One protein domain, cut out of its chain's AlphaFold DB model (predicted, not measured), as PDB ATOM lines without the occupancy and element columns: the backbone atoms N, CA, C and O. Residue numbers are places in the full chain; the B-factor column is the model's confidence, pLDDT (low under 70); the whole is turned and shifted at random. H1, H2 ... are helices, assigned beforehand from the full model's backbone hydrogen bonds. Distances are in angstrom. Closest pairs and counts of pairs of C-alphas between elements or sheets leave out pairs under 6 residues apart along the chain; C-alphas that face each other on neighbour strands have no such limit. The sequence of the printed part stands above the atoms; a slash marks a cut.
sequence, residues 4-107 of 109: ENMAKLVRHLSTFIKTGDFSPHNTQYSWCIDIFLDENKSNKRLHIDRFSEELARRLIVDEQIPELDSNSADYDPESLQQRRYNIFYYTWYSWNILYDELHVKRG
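This is residues 4 to 107 of the 109 residues of an uncharacterized protein of Legionella feeleii (UniProt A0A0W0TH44). One long helix, H4, makes the longest axis; the shorter H1, H2 and H3 gather on one side of it, and residues 101 to 107 stick out at its end. The printed part has 104 residues with four named helices, in the order H1 to H4, and no named strand: all helix. It is compact, radius of gyration of the C-alphas 14.5 A, and spans 48 by 30 by 25 A.

Start at H4, residues 80 to 105. H1, residues 4 to 19, touches it at a steep tilt of 41 degrees; the closest C-alphas, of Ile 17 and Gln 81, are 5.0 A apart. H3, residues 48 to 61, only just touches H4, with 3 pairs of C-alphas within 8 A, the closest those of Ile 48 and Tyr 93, 7.3 A; they form a helical hairpin. H3 touches H1, the closest C-alphas being those of Leu 59 and Val 10, 6.3 A. H2, residues 26 to 40, is near H4. In H1, H2, H3 and H4 every O i to N i+4 pair is within hydrogen-bond range.

Find C-alpha 80 at (32.113, 53.820, -26.203); H4 runs 37.8 A to C-alpha 105 at (21.633, 56.694, 10.014). H1 measures 22.9 A, H2 21.2 A, H3 19.6 A.

The printed part has no cut. The link H3 to H4 is long. Look for pLDDT under 70 at residues 22 to 33, 39 to 46, 48 and 102 to 107.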
ATOM      1  N   GLU A   4      21.316  33.624 -10.362       81.94
ATOM      2  CA  GLU A   4      20.283  34.055 -11.302       81.94
ATOM      3  C   GLU A   4      20.252  35.581 -11.499       81.94
ATOM      4  O   GLU A   4      20.107  36.059 -12.624       81.94
ATOM      5  N   ASN A   5      20.452  36.353 -10.425       78.00
ATOM      6  CA  ASN A   5      20.521  37.814 -10.491       78.00
ATOM      7  C   ASN A   5      21.781  38.271 -11.233       78.00
ATOM      8  O   ASN A   5      21.698  39.149 -12.088       78.00
ATOM      9  N   MET A   6      22.921  37.621 -10.972       82.00
ATOM     10  CA  MET A   6      24.173  37.894 -11.686       82.00
ATOM     11  C   MET A   6      24.035  37.606 -13.186       82.00
ATOM     12  O   MET A   6      24.400  38.439 -14.006       82.00
ATOM     13  N   ALA A   7      23.470  36.455 -13.563       84.38
ATOM     14  CA  ALA A   7      23.307  36.078 -14.968       84.38
ATOM     15  C   ALA A   7      22.402  37.054 -15.734       84.38
ATOM     16  O   ALA A   7      22.721  37.467 -16.849       84.38
ATOM     17  N   LYS A   8      21.281  37.452 -15.123       81.50
ATOM     18  CA  LYS A   8      20.395  38.457 -15.710       81.50
ATOM     19  C   LYS A   8      21.118  39.801 -15.858       81.50
ATOM     20  O   LYS A   8      20.988  40.433 -16.905       81.50
ATOM     21  N   LEU A   9      21.880  40.226 -14.843       83.62
ATOM     22  CA  LEU A   9      22.612  41.495 -14.863       83.62
ATOM     23  C   LEU A   9      23.674  41.516 -15.962       83.62
ATOM     24  O   LEU A   9      23.713  42.461 -16.741       83.62
ATOM     25  N   VAL A  10      24.478  40.456 -16.061       87.75
ATOM     26  CA  VAL A  10      25.503  40.289 -17.102       87.75
ATOM     27  C   VAL A  10      24.886  40.394 -18.490       87.75
ATOM     28  O   VAL A  10      25.355  41.184 -19.303       87.75
ATOM     29  N   ARG A  11      23.787  39.672 -18.747       85.69
ATOM     30  CA  ARG A  11      23.109  39.710 -20.049       85.69
ATOM     31  C   ARG A  11      22.596  41.109 -20.385       85.69
ATOM     32  O   ARG A  11      22.767  41.575 -21.507       85.69
ATOM     33  N   HIS A  12      21.957  41.777 -19.428       83.19
ATOM     34  CA  HIS A  12      21.417  43.116 -19.647       83.19
ATOM     35  C   HIS A  12      22.528  44.141 -19.909       83.19
ATOM     36  O   HIS A  12      22.464  44.906 -20.872       83.19
ATOM     37  N   LEU A  13      23.570  44.118 -19.080       86.31
ATOM     38  CA  LEU A  13      24.691  45.039 -19.172       86.31
ATOM     39  C   LEU A  13      25.529  44.793 -20.436       86.31
ATOM     40  O   LEU A  13      25.937  45.754 -21.079       86.31
ATOM     41  N   SER A  14      25.701  43.535 -20.850       89.56
ATOM     42  CA  SER A  14      26.323  43.156 -22.128       89.56
ATOM     43  C   SER A  14      25.606  43.796 -23.316       89.56
ATOM     44  O   SER A  14      26.249  44.451 -24.140       89.56
ATOM     45  N   THR A  15      24.270  43.701 -23.370       86.38
ATOM     46  CA  THR A  15      23.470  44.367 -24.410       86.38
ATOM     47  C   THR A  15      23.702  45.872 -24.398       86.38
ATOM     48  O   THR A  15      24.059  46.436 -25.431       86.38
ATOM     49  N   PHE A  16      23.574  46.519 -23.235       86.06
ATOM     50  CA  PHE A  16      23.770  47.965 -23.121       86.06
ATOM     51  C   PHE A  16      25.166  48.401 -23.581       86.06
ATOM     52  O   PHE A  16      25.290  49.349 -24.352       86.06
ATOM     53  N   ILE A  17      26.217  47.703 -23.153       87.25
ATOM     54  CA  ILE A  17      27.600  48.038 -23.507       87.25
ATOM     55  C   ILE A  17      27.816  47.925 -25.017       87.25
ATOM     56  O   ILE A  17      28.356  48.853 -25.623       87.25
ATOM     57  N   LYS A  18      27.332  46.843 -25.638       86.75
ATOM     58  CA  LYS A  18      27.515  46.576 -27.071       86.75
ATOM     59  C   LYS A  18      26.713  47.532 -27.950       86.75
ATOM     60  O   LYS A  18      27.261  48.155 -28.854       86.75
ATOM     61  N   THR A  19      25.418  47.680 -27.690       83.50
ATOM     62  CA  THR A  19      24.514  48.375 -28.620       83.50
ATOM     63  C   THR A  19      24.230  49.814 -28.208       83.50
ATOM     64  O   THR A  19      23.904  50.643 -29.052       83.50
ATOM     65  N   GLY A  20      24.384  50.147 -26.923       73.81
ATOM     66  CA  GLY A  20      23.895  51.405 -26.359       73.81
ATOM     67  C   GLY A  20      22.378  51.486 -26.329       73.81
ATOM     68  O   GLY A  20      21.852  52.562 -26.053       73.81
ATOM     69  N   ASP A  21      21.695  50.378 -26.630       70.25
ATOM     70  CA  ASP A  21      20.248  50.282 -26.580       70.25
ATOM     71  C   ASP A  21      19.830  50.323 -25.115       70.25
ATOM     72  O   ASP A  21      19.845  49.334 -24.377       70.25
ATOM     73  N   PHE A  22      19.577  51.549 -24.683       62.97
ATOM     74  CA  PHE A  22      19.013  51.868 -23.399       62.97
ATOM     75  C   PHE A  22      17.566  52.248 -23.665       62.97
ATOM     76  O   PHE A  22      17.296  53.305 -24.233       62.97
ATOM     77  N   SER A  23      16.631  51.400 -23.247       45.59
ATOM     78  CA  SER A  23      15.228  51.790 -23.156       45.59
ATOM     79  C   SER A  23      14.943  52.155 -21.699       45.59
ATOM     80  O   SER A  23      14.528  51.280 -20.932       45.59
ATOM     81  N   PRO A  24      15.170  53.418 -21.274       43.12
ATOM     82  CA  PRO A  24      14.871  53.873 -19.927       43.12
ATOM     83  C   PRO A  24      13.359  53.956 -19.769       43.12
ATOM     84  O   PRO A  24      12.726  55.003 -19.889       43.12
ATOM     85  N   HIS A  25      12.747  52.822 -19.493       44.47
ATOM     86  CA  HIS A  25      11.515  52.806 -18.741       44.47
ATOM     87  C   HIS A  25      11.918  52.465 -17.314       44.47
ATOM     88  O   HIS A  25      12.713  51.551 -17.094       44.47
ATOM     89  N   ASN A  26      11.415  53.249 -16.357       44.16
ATOM     90  CA  ASN A  26      11.724  53.186 -14.920       44.16
ATOM     91  C   ASN A  26      11.796  51.755 -14.343       44.16
ATOM     92  O   ASN A  26      12.493  51.517 -13.361       44.16
ATOM     93  N   THR A  27      11.128  50.799 -14.986       43.03
ATOM     94  CA  THR A  27      11.110  49.365 -14.694       43.03
ATOM     95  C   THR A  27      12.467  48.647 -14.802       43.03
ATOM     96  O   THR A  27      12.680  47.650 -14.119       43.03
ATOM     97  N   GLN A  28      13.403  49.099 -15.650       54.47
ATOM     98  CA  GLN A  28      14.713  48.430 -15.779       54.47
ATOM     99  C   GLN A  28      15.677  48.834 -14.656       54.47
ATOM    100  O   GLN A  28      16.371  47.984 -14.101       54.47
ATOM    101  N   TYR A  29      15.649  50.107 -14.243       57.81
ATOM    102  CA  TYR A  29      16.381  50.549 -13.055       57.81
ATOM    103  C   TYR A  29      15.786  49.968 -11.776       57.81
ATOM    104  O   TYR A  29      16.559  49.559 -10.914       57.81
ATOM    105  N   SER A  30      14.452  49.874 -11.660       61.44
ATOM    106  CA  SER A  30      13.806  49.266 -10.487       61.44
ATOM    107  C   SER A  30      14.310  47.847 -10.232       61.44
ATOM    108  O   SER A  30      14.622  47.502  -9.102       61.44
ATOM    109  N   TRP A  31      14.511  47.063 -11.291       67.38
ATOM    110  CA  TRP A  31      15.043  45.710 -11.181       67.38
ATOM    111  C   TRP A  31      16.510  45.659 -10.713       67.38
ATOM    112  O   TRP A  31      16.858  44.827  -9.872       67.38
ATOM    113  N   CYS A  32      17.368  46.572 -11.181       67.19
ATOM    114  CA  CYS A  32      18.723  46.709 -10.638       67.19
ATOM    115  C   CYS A  32      18.702  47.102  -9.148       67.19
ATOM    116  O   CYS A  32      19.537  46.608  -8.386       67.19
ATOM    117  N   ILE A  33      17.733  47.930  -8.716       69.69
ATOM    118  CA  ILE A  33      17.522  48.273  -7.291       69.69
ATOM    119  C   ILE A  33      17.112  47.025  -6.525       69.69
ATOM    120  O   ILE A  33      17.667  46.761  -5.466       69.69
ATOM    121  N   ASP A  34      16.172  46.243  -7.049       71.94
ATOM    122  CA  ASP A  34      15.665  45.055  -6.370       71.94
ATOM    123  C   ASP A  34      16.767  44.011  -6.184       71.94
ATOM    124  O   ASP A  34      16.906  43.470  -5.090       71.94
ATOM    125  N   ILE A  35      17.620  43.795  -7.195       71.69
ATOM    126  CA  ILE A  35      18.816  42.952  -7.055       71.69
ATOM    127  C   ILE A  35      19.733  43.500  -5.965       71.69
ATOM    128  O   ILE A  35      20.176  42.751  -5.095       71.69
ATOM    129  N   PHE A  36      20.031  44.796  -6.012       72.94
ATOM    130  CA  PHE A  36      20.899  45.440  -5.036       72.94
ATOM    131  C   PHE A  36      20.354  45.302  -3.602       72.94
ATOM    132  O   PHE A  36      21.086  44.928  -2.682       72.94
ATOM    133  N   LEU A  37      19.061  45.558  -3.406       71.62
ATOM    134  CA  LEU A  37      18.391  45.459  -2.114       71.62
ATOM    135  C   LEU A  37      18.290  44.013  -1.630       71.62
ATOM    136  O   LEU A  37      18.515  43.767  -0.450       71.62
ATOM    137  N   ASP A  38      17.972  43.056  -2.502       72.00
ATOM    138  CA  ASP A  38      17.886  41.636  -2.149       72.00
ATOM    139  C   ASP A  38      19.216  41.090  -1.634       72.00
ATOM    140  O   ASP A  38      19.246  40.324  -0.668       72.00
ATOM    141  N   GLU A  39      20.322  41.500  -2.249       68.31
ATOM    142  CA  GLU A  39      21.643  41.069  -1.809       68.31
ATOM    143  C   GLU A  39      22.034  41.700  -0.476       68.31
ATOM    144  O   GLU A  39      22.506  40.992   0.413       68.31
ATOM    145  N   ASN A  40      21.756  42.990  -0.279       68.69
ATOM    146  CA  ASN A  40      22.084  43.649   0.982       68.69
ATOM    147  C   ASN A  40      21.150  43.259   2.149       68.69
ATOM    148  O   ASN A  40      21.597  43.215   3.291       68.69
ATOM    149  N   LYS A  41      19.894  42.860   1.885       66.38
ATOM    150  CA  LYS A  41      18.965  42.302   2.898       66.38
ATOM    151  C   LYS A  41      19.435  40.973   3.495       66.38
ATOM    152  O   LYS A  41      18.968  40.583   4.559       66.38
ATOM    153  N   SER A  42      20.324  40.247   2.819       62.50
ATOM    154  CA  SER A  42      20.739  38.903   3.236       62.50
ATOM    155  C   SER A  42      21.780  38.875   4.373       62.50
ATOM    156  O   SER A  42      22.344  37.816   4.650       62.50
ATOM    157  N   ASN A  43      22.071  40.016   5.024       56.69
ATOM    158  CA  ASN A  43      23.149  40.230   6.012       56.69
ATOM    159  C   ASN A  43      24.562  39.837   5.535       56.69
ATOM    160  O   ASN A  43      25.536  39.943   6.278       56.69
ATOM    161  N   LYS A  44      24.705  39.414   4.277       59.12
ATOM    162  CA  LYS A  44      25.978  39.230   3.593       59.12
ATOM    163  C   LYS A  44      26.208  40.475   2.760       59.12
ATOM    164  O   LYS A  44      25.762  40.538   1.618       59.12
ATOM    165  N   ARG A  45      26.872  41.464   3.364       63.75
ATOM    166  CA  ARG A  45      27.267  42.708   2.694       63.75
ATOM    167  C   ARG A  45      27.813  42.383   1.305       63.75
ATOM    168  O   ARG A  45      28.721  41.557   1.168       63.75
ATOM    169  N   LEU A  46      27.251  43.015   0.278       66.00
ATOM    170  CA  LEU A  46      27.793  42.880  -1.061       66.00
ATOM    171  C   LEU A  46      29.139  43.618  -1.075       66.00
ATOM    172  O   LEU A  46      29.184  44.842  -1.017       66.00
ATOM    173  N   HIS A  47      30.249  42.882  -1.103       71.06
ATOM    174  CA  HIS A  47      31.565  43.490  -1.301       71.06
ATOM    175  C   HIS A  47      31.617  44.038  -2.723       71.06
ATOM    176  O   HIS A  47      31.758  43.258  -3.668       71.06
ATOM    177  N   ILE A  48      31.447  45.356  -2.866       69.75
ATOM    178  CA  ILE A  48      31.345  46.010  -4.171       69.75
ATOM    179  C   ILE A  48      32.537  45.684  -5.069       69.75
ATOM    180  O   ILE A  48      32.320  45.403  -6.244       69.75
ATOM    181  N   ASP A  49      33.744  45.611  -4.510       70.88
ATOM    182  CA  ASP A  49      34.958  45.292  -5.262       70.88
ATOM    183  C   ASP A  49      34.873  43.885  -5.860       70.88
ATOM    184  O   ASP A  49      34.874  43.728  -7.075       70.88
ATOM    185  N   ARG A  50      34.637  42.860  -5.028       77.12
ATOM    186  CA  ARG A  50      34.505  41.462  -5.484       77.12
ATOM    187  C   ARG A  50      33.357  41.263  -6.466       77.12
ATOM    188  O   ARG A  50      33.434  40.436  -7.368       77.12
ATOM    189  N   PHE A  51      32.255  41.974  -6.252       79.00
ATOM    190  CA  PHE A  51      31.123  41.935  -7.165       79.00
ATOM    191  C   PHE A  51      31.486  42.548  -8.520       79.00
ATOM    192  O   PHE A  51      31.176  41.954  -9.548       79.00
ATOM    193  N   SER A  52      32.143  43.706  -8.511       78.38
ATOM    194  CA  SER A  52      32.533  44.419  -9.726       78.38
ATOM    195  C   SER A  52      33.602  43.651 -10.496       78.38
ATOM    196  O   SER A  52      33.513  43.565 -11.715       78.38
ATOM    197  N   GLU A  53      34.547  43.019  -9.797       83.69
ATOM    198  CA  GLU A  53      35.540  42.108 -10.376       83.69
ATOM    199  C   GLU A  53      34.874  40.915 -11.073       83.69
ATOM    200  O   GLU A  53      35.161  40.634 -12.235       83.69
ATOM    201  N   GLU A  54      33.940  40.228 -10.404       87.12
ATOM    202  CA  GLU A  54      33.247  39.084 -11.007       87.12
ATOM    203  C   GLU A  54      32.319  39.511 -12.152       87.12
ATOM    204  O   GLU A  54      32.202  38.798 -13.149       87.12
ATOM    205  N   LEU A  55      31.672  40.674 -12.048       86.94
ATOM    206  CA  LEU A  55      30.858  41.230 -13.124       86.94
ATOM    207  C   LEU A  55      31.720  41.561 -14.349       86.94
ATOM    208  O   LEU A  55      31.380  41.143 -15.454       86.94
ATOM    209  N   ALA A  56      32.848  42.249 -14.150       88.12
ATOM    210  CA  ALA A  56      33.807  42.558 -15.206       88.12
ATOM    211  C   ALA A  56      34.328  41.278 -15.867       88.12
ATOM    212  O   ALA A  56      34.259  41.148 -17.087       88.12
ATOM    213  N   ARG A  57      34.749  40.285 -15.069       91.75
ATOM    214  CA  ARG A  57      35.212  38.984 -15.573       91.75
ATOM    215  C   ARG A  57      34.168  38.325 -16.472       91.75
ATOM    216  O   ARG A  57      34.516  37.836 -17.541       91.75
ATOM    217  N   ARG A  58      32.895  38.300 -16.061       91.88
ATOM    218  CA  ARG A  58      31.808  37.711 -16.863       91.88
ATOM    219  C   ARG A  58      31.549  38.487 -18.150       91.88
ATOM    220  O   ARG A  58      31.339  37.870 -19.186       91.88
ATOM    221  N   LEU A  59      31.586  39.817 -18.112       90.69
ATOM    222  CA  LEU A  59      31.418  40.639 -19.315       90.69
ATOM    223  C   LEU A  59      32.562  40.425 -20.320       90.69
ATOM    224  O   LEU A  59      32.319  40.335 -21.520       90.69
ATOM    225  N   ILE A  60      33.796  40.300 -19.832       90.38
ATOM    226  CA  ILE A  60      34.980  40.066 -20.665       90.38
ATOM    227  C   ILE A  60      34.964  38.643 -21.234       90.38
ATOM    228  O   ILE A  60      35.034  38.459 -22.445       90.38
ATOM    229  N   VAL A  61      34.859  37.634 -20.365       89.25
ATOM    230  CA  VAL A  61      35.042  36.221 -20.732       89.25
ATOM    231  C   VAL A  61      33.772  35.621 -21.324       89.25
ATOM    232  O   VAL A  61      33.811  35.031 -22.400       89.25
ATOM    233  N   ASP A  62      32.651  35.752 -20.618       90.75
ATOM    234  CA  ASP A  62      31.423  35.031 -20.961       90.75
ATOM    235  C   ASP A  62      30.676  35.755 -22.096       90.75
ATOM    236  O   ASP A  62      30.094  35.120 -22.973       90.75
ATOM    237  N   GLU A  63      30.723  37.089 -22.103       88.94
ATOM    238  CA  GLU A  63      30.030  37.931 -23.081       88.94
ATOM    239  C   GLU A  63      30.948  38.488 -24.179       88.94
ATOM    240  O   GLU A  63      30.448  39.148 -25.091       88.94
ATOM    241  N   GLN A  64      32.252  38.191 -24.142       88.25
ATOM    242  CA  GLN A  64      33.235  38.583 -25.160       88.25
ATOM    243  C   GLN A  64      33.259  40.096 -25.423       88.25
ATOM    244  O   GLN A  64      33.061  40.544 -26.553       88.25
ATOM    245  N   ILE A  65      33.479  40.886 -24.370       86.00
ATOM    246  CA  ILE A  65      33.693  42.340 -24.463       86.00
ATOM    247  C   ILE A  65      35.152  42.648 -24.079       86.00
ATOM    248  O   ILE A  65      35.411  43.093 -22.955       86.00
ATOM    249  N   PRO A  66      36.125  42.343 -24.959       80.44
ATOM    250  CA  PRO A  66      37.552  42.468 -24.658       80.44
ATOM    251  C   PRO A  66      37.997  43.915 -24.417       80.44
ATOM    252  O   PRO A  66      39.007  44.124 -23.754       80.44
ATOM    253  N   GLU A  67      37.241  44.914 -24.883       82.44
ATOM    254  CA  GLU A  67      37.542  46.339 -24.676       82.44
ATOM    255  C   GLU A  67      37.456  46.763 -23.200       82.44
ATOM    256  O   GLU A  67      37.904  47.851 -22.849       82.44
ATOM    257  N   LEU A  68      36.889  45.915 -22.334       84.56
ATOM    258  CA  LEU A  68      36.853  46.122 -20.884       84.56
ATOM    259  C   LEU A  68      38.062  45.518 -20.155       84.56
ATOM    260  O   LEU A  68      38.255  45.798 -18.971       84.56
ATOM    261  N   ASP A  69      38.854  44.667 -20.815       86.94
ATOM    262  CA  ASP A  69      40.030  44.043 -20.212       86.94
ATOM    263  C   ASP A  69      41.242  44.961 -20.356       86.94
ATOM    264  O   ASP A  69      41.809  45.081 -21.437       86.94
ATOM    265  N   SER A  70      41.687  45.560 -19.251       85.25
ATOM    266  CA  SER A  70      42.859  46.445 -19.229       85.25
ATOM    267  C   SER A  70      44.177  45.759 -19.601       85.25
ATOM    268  O   SER A  70      45.184  46.442 -19.774       85.25
ATOM    269  N   ASN A  71      44.204  44.425 -19.675       87.31
ATOM    270  CA  ASN A  71      45.364  43.652 -20.118       87.31
ATOM    271  C   ASN A  71      45.284  43.258 -21.602       87.31
ATOM    272  O   ASN A  71      46.234  42.673 -22.123       87.31
ATOM    273  N   SER A  72      44.168  43.546 -22.277       85.25
ATOM    274  CA  SER A  72      43.998  43.280 -23.703       85.25
ATOM    275  C   SER A  72      44.785  44.282 -24.548       85.25
ATOM    276  O   SER A  72      44.876  45.464 -24.219       85.25
ATOM    277  N   ALA A  73      45.313  43.823 -25.685       85.25
ATOM    278  CA  ALA A  73      45.892  44.711 -26.695       85.25
ATOM    279  C   ALA A  73      44.838  45.642 -27.327       85.25
ATOM    280  O   ALA A  73      45.189  46.710 -27.822       85.25
ATOM    281  N   ASP A  74      43.563  45.247 -27.264       82.44
ATOM    282  CA  ASP A  74      42.414  45.999 -27.776       82.44
ATOM    283  C   ASP A  74      41.789  46.919 -26.708       82.44
ATOM    284  O   ASP A  74      40.707  47.471 -26.918       82.44
ATOM    285  N   TYR A  75      42.431  47.073 -25.542       86.00
ATOM    286  CA  TYR A  75      41.938  47.954 -24.488       86.00
ATOM    287  C   TYR A  75      41.971  49.416 -24.930       86.00
ATOM    288  O   TYR A  75      43.037  49.987 -25.173       86.00
ATOM    289  N   ASP A  76      40.797  50.041 -24.953       86.38
ATOM    290  CA  ASP A  76      40.654  51.471 -25.182       86.38
ATOM    291  C   ASP A  76      39.827  52.100 -24.046       86.38
ATOM    292  O   ASP A  76      38.596  51.936 -24.008       86.38
ATOM    293  N   PRO A  77      40.473  52.852 -23.127       87.44
ATOM    294  CA  PRO A  77      39.787  53.502 -22.018       87.44
ATOM    295  C   PRO A  77      38.794  54.581 -22.480       87.44
ATOM    296  O   PRO A  77      37.897  54.959 -21.722       87.44
ATOM    297  N   GLU A  78      38.938  55.085 -23.709       90.06
ATOM    298  CA  GLU A  78      38.065  56.101 -24.287       90.06
ATOM    299  C   GLU A  78      36.946  55.520 -25.157       90.06
ATOM    300  O   GLU A  78      36.055  56.281 -25.559       90.06
ATOM    301  N   SER A  79      36.931  54.201 -25.382       89.19
ATOM    302  CA  SER A  79      35.923  53.518 -26.195       89.19
ATOM    303  C   SER A  79      34.503  53.746 -25.675       89.19
ATOM    304  O   SER A  79      34.247  53.935 -24.479       89.19
ATOM    305  N   LEU A  80      33.523  53.698 -26.582       88.62
ATOM    306  CA  LEU A  80      32.113  53.820 -26.203       88.62
ATOM    307  C   LEU A  80      31.682  52.689 -25.258       88.62
ATOM    308  O   LEU A  80      30.921  52.941 -24.322       88.62
ATOM    309  N   GLN A  81      32.193  51.475 -25.467       88.19
ATOM    310  CA  GLN A  81      31.967  50.315 -24.611       88.19
ATOM    311  C   GLN A  81      32.473  50.577 -23.185       88.19
ATOM    312  O   GLN A  81      31.699  50.436 -22.232       88.19
ATOM    313  N   GLN A  82      33.716  51.048 -23.030       88.69
ATOM    314  CA  GLN A  82      34.278  51.378 -21.719       88.69
ATOM    315  C   GLN A  82      33.497  52.507 -21.037       88.69
ATOM    316  O   GLN A  82      33.176  52.416 -19.851       88.69
ATOM    317  N   ARG A  83      33.118  53.560 -21.775       88.38
ATOM    318  CA  ARG A  83      32.299  54.659 -21.230       88.38
ATOM    319  C   ARG A  83      30.949  54.159 -20.712       88.38
ATOM    320  O   ARG A  83      30.526  54.566 -19.631       88.38
ATOM    321  N   ARG A  84      30.283  53.263 -21.446       87.25
ATOM    322  CA  ARG A  84      29.006  52.652 -21.035       87.25
ATOM    323  C   ARG A  84      29.171  51.788 -19.787       87.25
ATOM    324  O   ARG A  84      28.380  51.917 -18.855       87.25
ATOM    325  N   TYR A  85      30.222  50.975 -19.726       86.62
ATOM    326  CA  TYR A  85      30.543  50.205 -18.525       86.62
ATOM    327  C   TYR A  85      30.798  51.116 -17.310       86.62
ATOM    328  O   TYR A  85      30.223  50.900 -16.241       86.62
ATOM    329  N   ASN A  86      31.565  52.195 -17.490       86.06
ATOM    330  CA  ASN A  86      31.845  53.171 -16.436       86.06
ATOM    331  C   ASN A  86      30.565  53.831 -15.890       86.06
ATOM    332  O   ASN A  86      30.436  53.991 -14.678       86.06
ATOM    333  N   ILE A  87      29.592  54.175 -16.747       83.69
ATOM    334  CA  ILE A  87      28.292  54.729 -16.314       83.69
ATOM    335  C   ILE A  87      27.585  53.772 -15.346       83.69
ATOM    336  O   ILE A  87      27.105  54.198 -14.290       83.69
ATOM    337  N   PHE A  88      27.538  52.481 -15.683       81.75
ATOM    338  CA  PHE A  88      26.944  51.471 -14.810       81.75
ATOM    339  C   PHE A  88      27.709  51.364 -13.485       81.75
ATOM    340  O   PHE A  88      27.096  51.444 -12.419       81.75
ATOM    341  N   TYR A  89      29.037  51.239 -13.547       81.81
ATOM    342  CA  TYR A  89      29.888  51.094 -12.366       81.81
ATOM    343  C   TYR A  89      29.710  52.258 -11.383       81.81
ATOM    344  O   TYR A  89      29.447  52.033 -10.201       81.81
ATOM    345  N   TYR A  90      29.761  53.506 -11.859       81.62
ATOM    346  CA  TYR A  90      29.583  54.681 -11.001       81.62
ATOM    347  C   TYR A  90      28.183  54.776 -10.398       81.62
ATOM    348  O   TYR A  90      28.032  55.189  -9.244       81.62
ATOM    349  N   THR A  91      27.158  54.364 -11.146       78.50
ATOM    350  CA  THR A  91      25.783  54.300 -10.638       78.50
ATOM    351  C   THR A  91      25.678  53.269  -9.514       78.50
ATOM    352  O   THR A  91      25.193  53.584  -8.426       78.50
ATOM    353  N   TRP A  92      26.207  52.063  -9.734       77.50
ATOM    354  CA  TRP A  92      26.212  50.982  -8.747       77.50
ATOM    355  C   TRP A  92      27.011  51.333  -7.483       77.50
ATOM    356  O   TRP A  92      26.584  51.051  -6.358       77.50
ATOM    357  N   TYR A  93      28.157  51.993  -7.660       76.50
ATOM    358  CA  TYR A  93      28.999  52.484  -6.574       76.50
ATOM    359  C   TYR A  93      28.288  53.540  -5.728       76.50
ATOM    360  O   TYR A  93      28.249  53.441  -4.500       76.50
ATOM    361  N   SER A  94      27.629  54.497  -6.384       74.38
ATOM    362  CA  SER A  94      26.861  55.548  -5.710       74.38
ATOM    363  C   SER A  94      25.707  54.983  -4.873       74.38
ATOM    364  O   SER A  94      25.414  55.494  -3.794       74.38
ATOM    365  N   TRP A  95      25.068  53.902  -5.328       77.06
ATOM    366  CA  TRP A  95      23.988  53.244  -4.583       77.06
ATOM    367  C   TRP A  95      24.485  52.473  -3.366       77.06
ATOM    368  O   TRP A  95      23.815  52.498  -2.335       77.06
ATOM    369  N   ASN A  96      25.665  51.847  -3.445       73.25
ATOM    370  CA  ASN A  96      26.305  51.238  -2.277       73.25
ATOM    371  C   ASN A  96      26.598  52.280  -1.193       73.25
ATOM    372  O   ASN A  96      26.212  52.078  -0.045       73.25
ATOM    373  N   ILE A  97      27.193  53.422  -1.563       74.00
ATOM    374  CA  ILE A  97      27.448  54.519  -0.613       74.00
ATOM    375  C   ILE A  97      26.142  55.012   0.013       74.00
ATOM    376  O   ILE A  97      26.052  55.154   1.232       74.00
ATOM    377  N   LEU A  98      25.115  55.262  -0.805       73.88
ATOM    378  CA  LEU A  98      23.829  55.747  -0.308       73.88
ATOM    379  C   LEU A  98      23.169  54.740   0.644       73.88
ATOM    380  O   LEU A  98      22.589  55.133   1.655       73.88
ATOM    381  N   TYR A  99      23.248  53.446   0.337       71.62
ATOM    382  CA  TYR A  99      22.717  52.393   1.194       71.62
ATOM    383  C   TYR A  99      23.448  52.315   2.535       71.62
ATOM    384  O   TYR A  99      22.774  52.226   3.565       71.62
ATOM    385  N   ASP A 100      24.783  52.399   2.524       70.19
ATOM    386  CA  ASP A 100      25.617  52.434   3.730       70.19
ATOM    387  C   ASP A 100      25.232  53.640   4.607       70.19
ATOM    388  O   ASP A 100      24.912  53.478   5.785       70.19
ATOM    389  N   GLU A 101      25.132  54.838   4.022       71.12
ATOM    390  CA  GLU A 101      24.688  56.056   4.715       71.12
ATOM    391  C   GLU A 101      23.288  55.914   5.334       71.12
ATOM    392  O   GLU A 101      23.044  56.348   6.465       71.12
ATOM    393  N   LEU A 102      22.348  55.300   4.609       68.62
ATOM    394  CA  LEU A 102      20.984  55.079   5.091       68.62
ATOM    395  C   LEU A 102      20.914  54.021   6.202       68.62
ATOM    396  O   LEU A 102      20.070  54.151   7.090       68.62
ATOM    397  N   HIS A 103      21.773  52.998   6.184       65.69
ATOM    398  CA  HIS A 103      21.823  51.968   7.230       65.69
ATOM    399  C   HIS A 103      22.488  52.480   8.506       65.69
ATOM    400  O   HIS A 103      21.952  52.265   9.594       65.69
ATOM    401  N   VAL A 104      23.583  53.237   8.378       61.59
ATOM    402  CA  VAL A 104      24.252  53.893   9.511       61.59
ATOM    403  C   VAL A 104      23.297  54.867  10.208       61.59
ATOM    404  O   VAL A 104      23.132  54.811  11.425       61.59
ATOM    405  N   LYS A 105      22.584  55.713   9.450       58.34
ATOM    406  CA  LYS A 105      21.633  56.694  10.014       58.34
ATOM    407  C   LYS A 105      20.393  56.074  10.660       58.34
ATOM    408  O   LYS A 105      19.727  56.746  11.441       58.34
ATOM    409  N   ARG A 106      20.065  54.816  10.349       57.88
ATOM    410  CA  ARG A 106      18.915  54.098  10.925       57.88
ATOM    411  C   ARG A 106      19.249  53.286  12.181       57.88
ATOM    412  O   ARG A 106      18.341  52.670  12.727       57.88
ATOM    413  N   GLY A 107      20.497  53.306  12.660       48.66
ATOM    414  CA  GLY A 107      20.884  52.659  13.920       48.66
ATOM    415  C   GLY A 107      20.793  51.128  13.899       48.66
ATOM    416  O   GLY A 107      20.495  50.529  14.925       48.66
TER     417      GLY A 107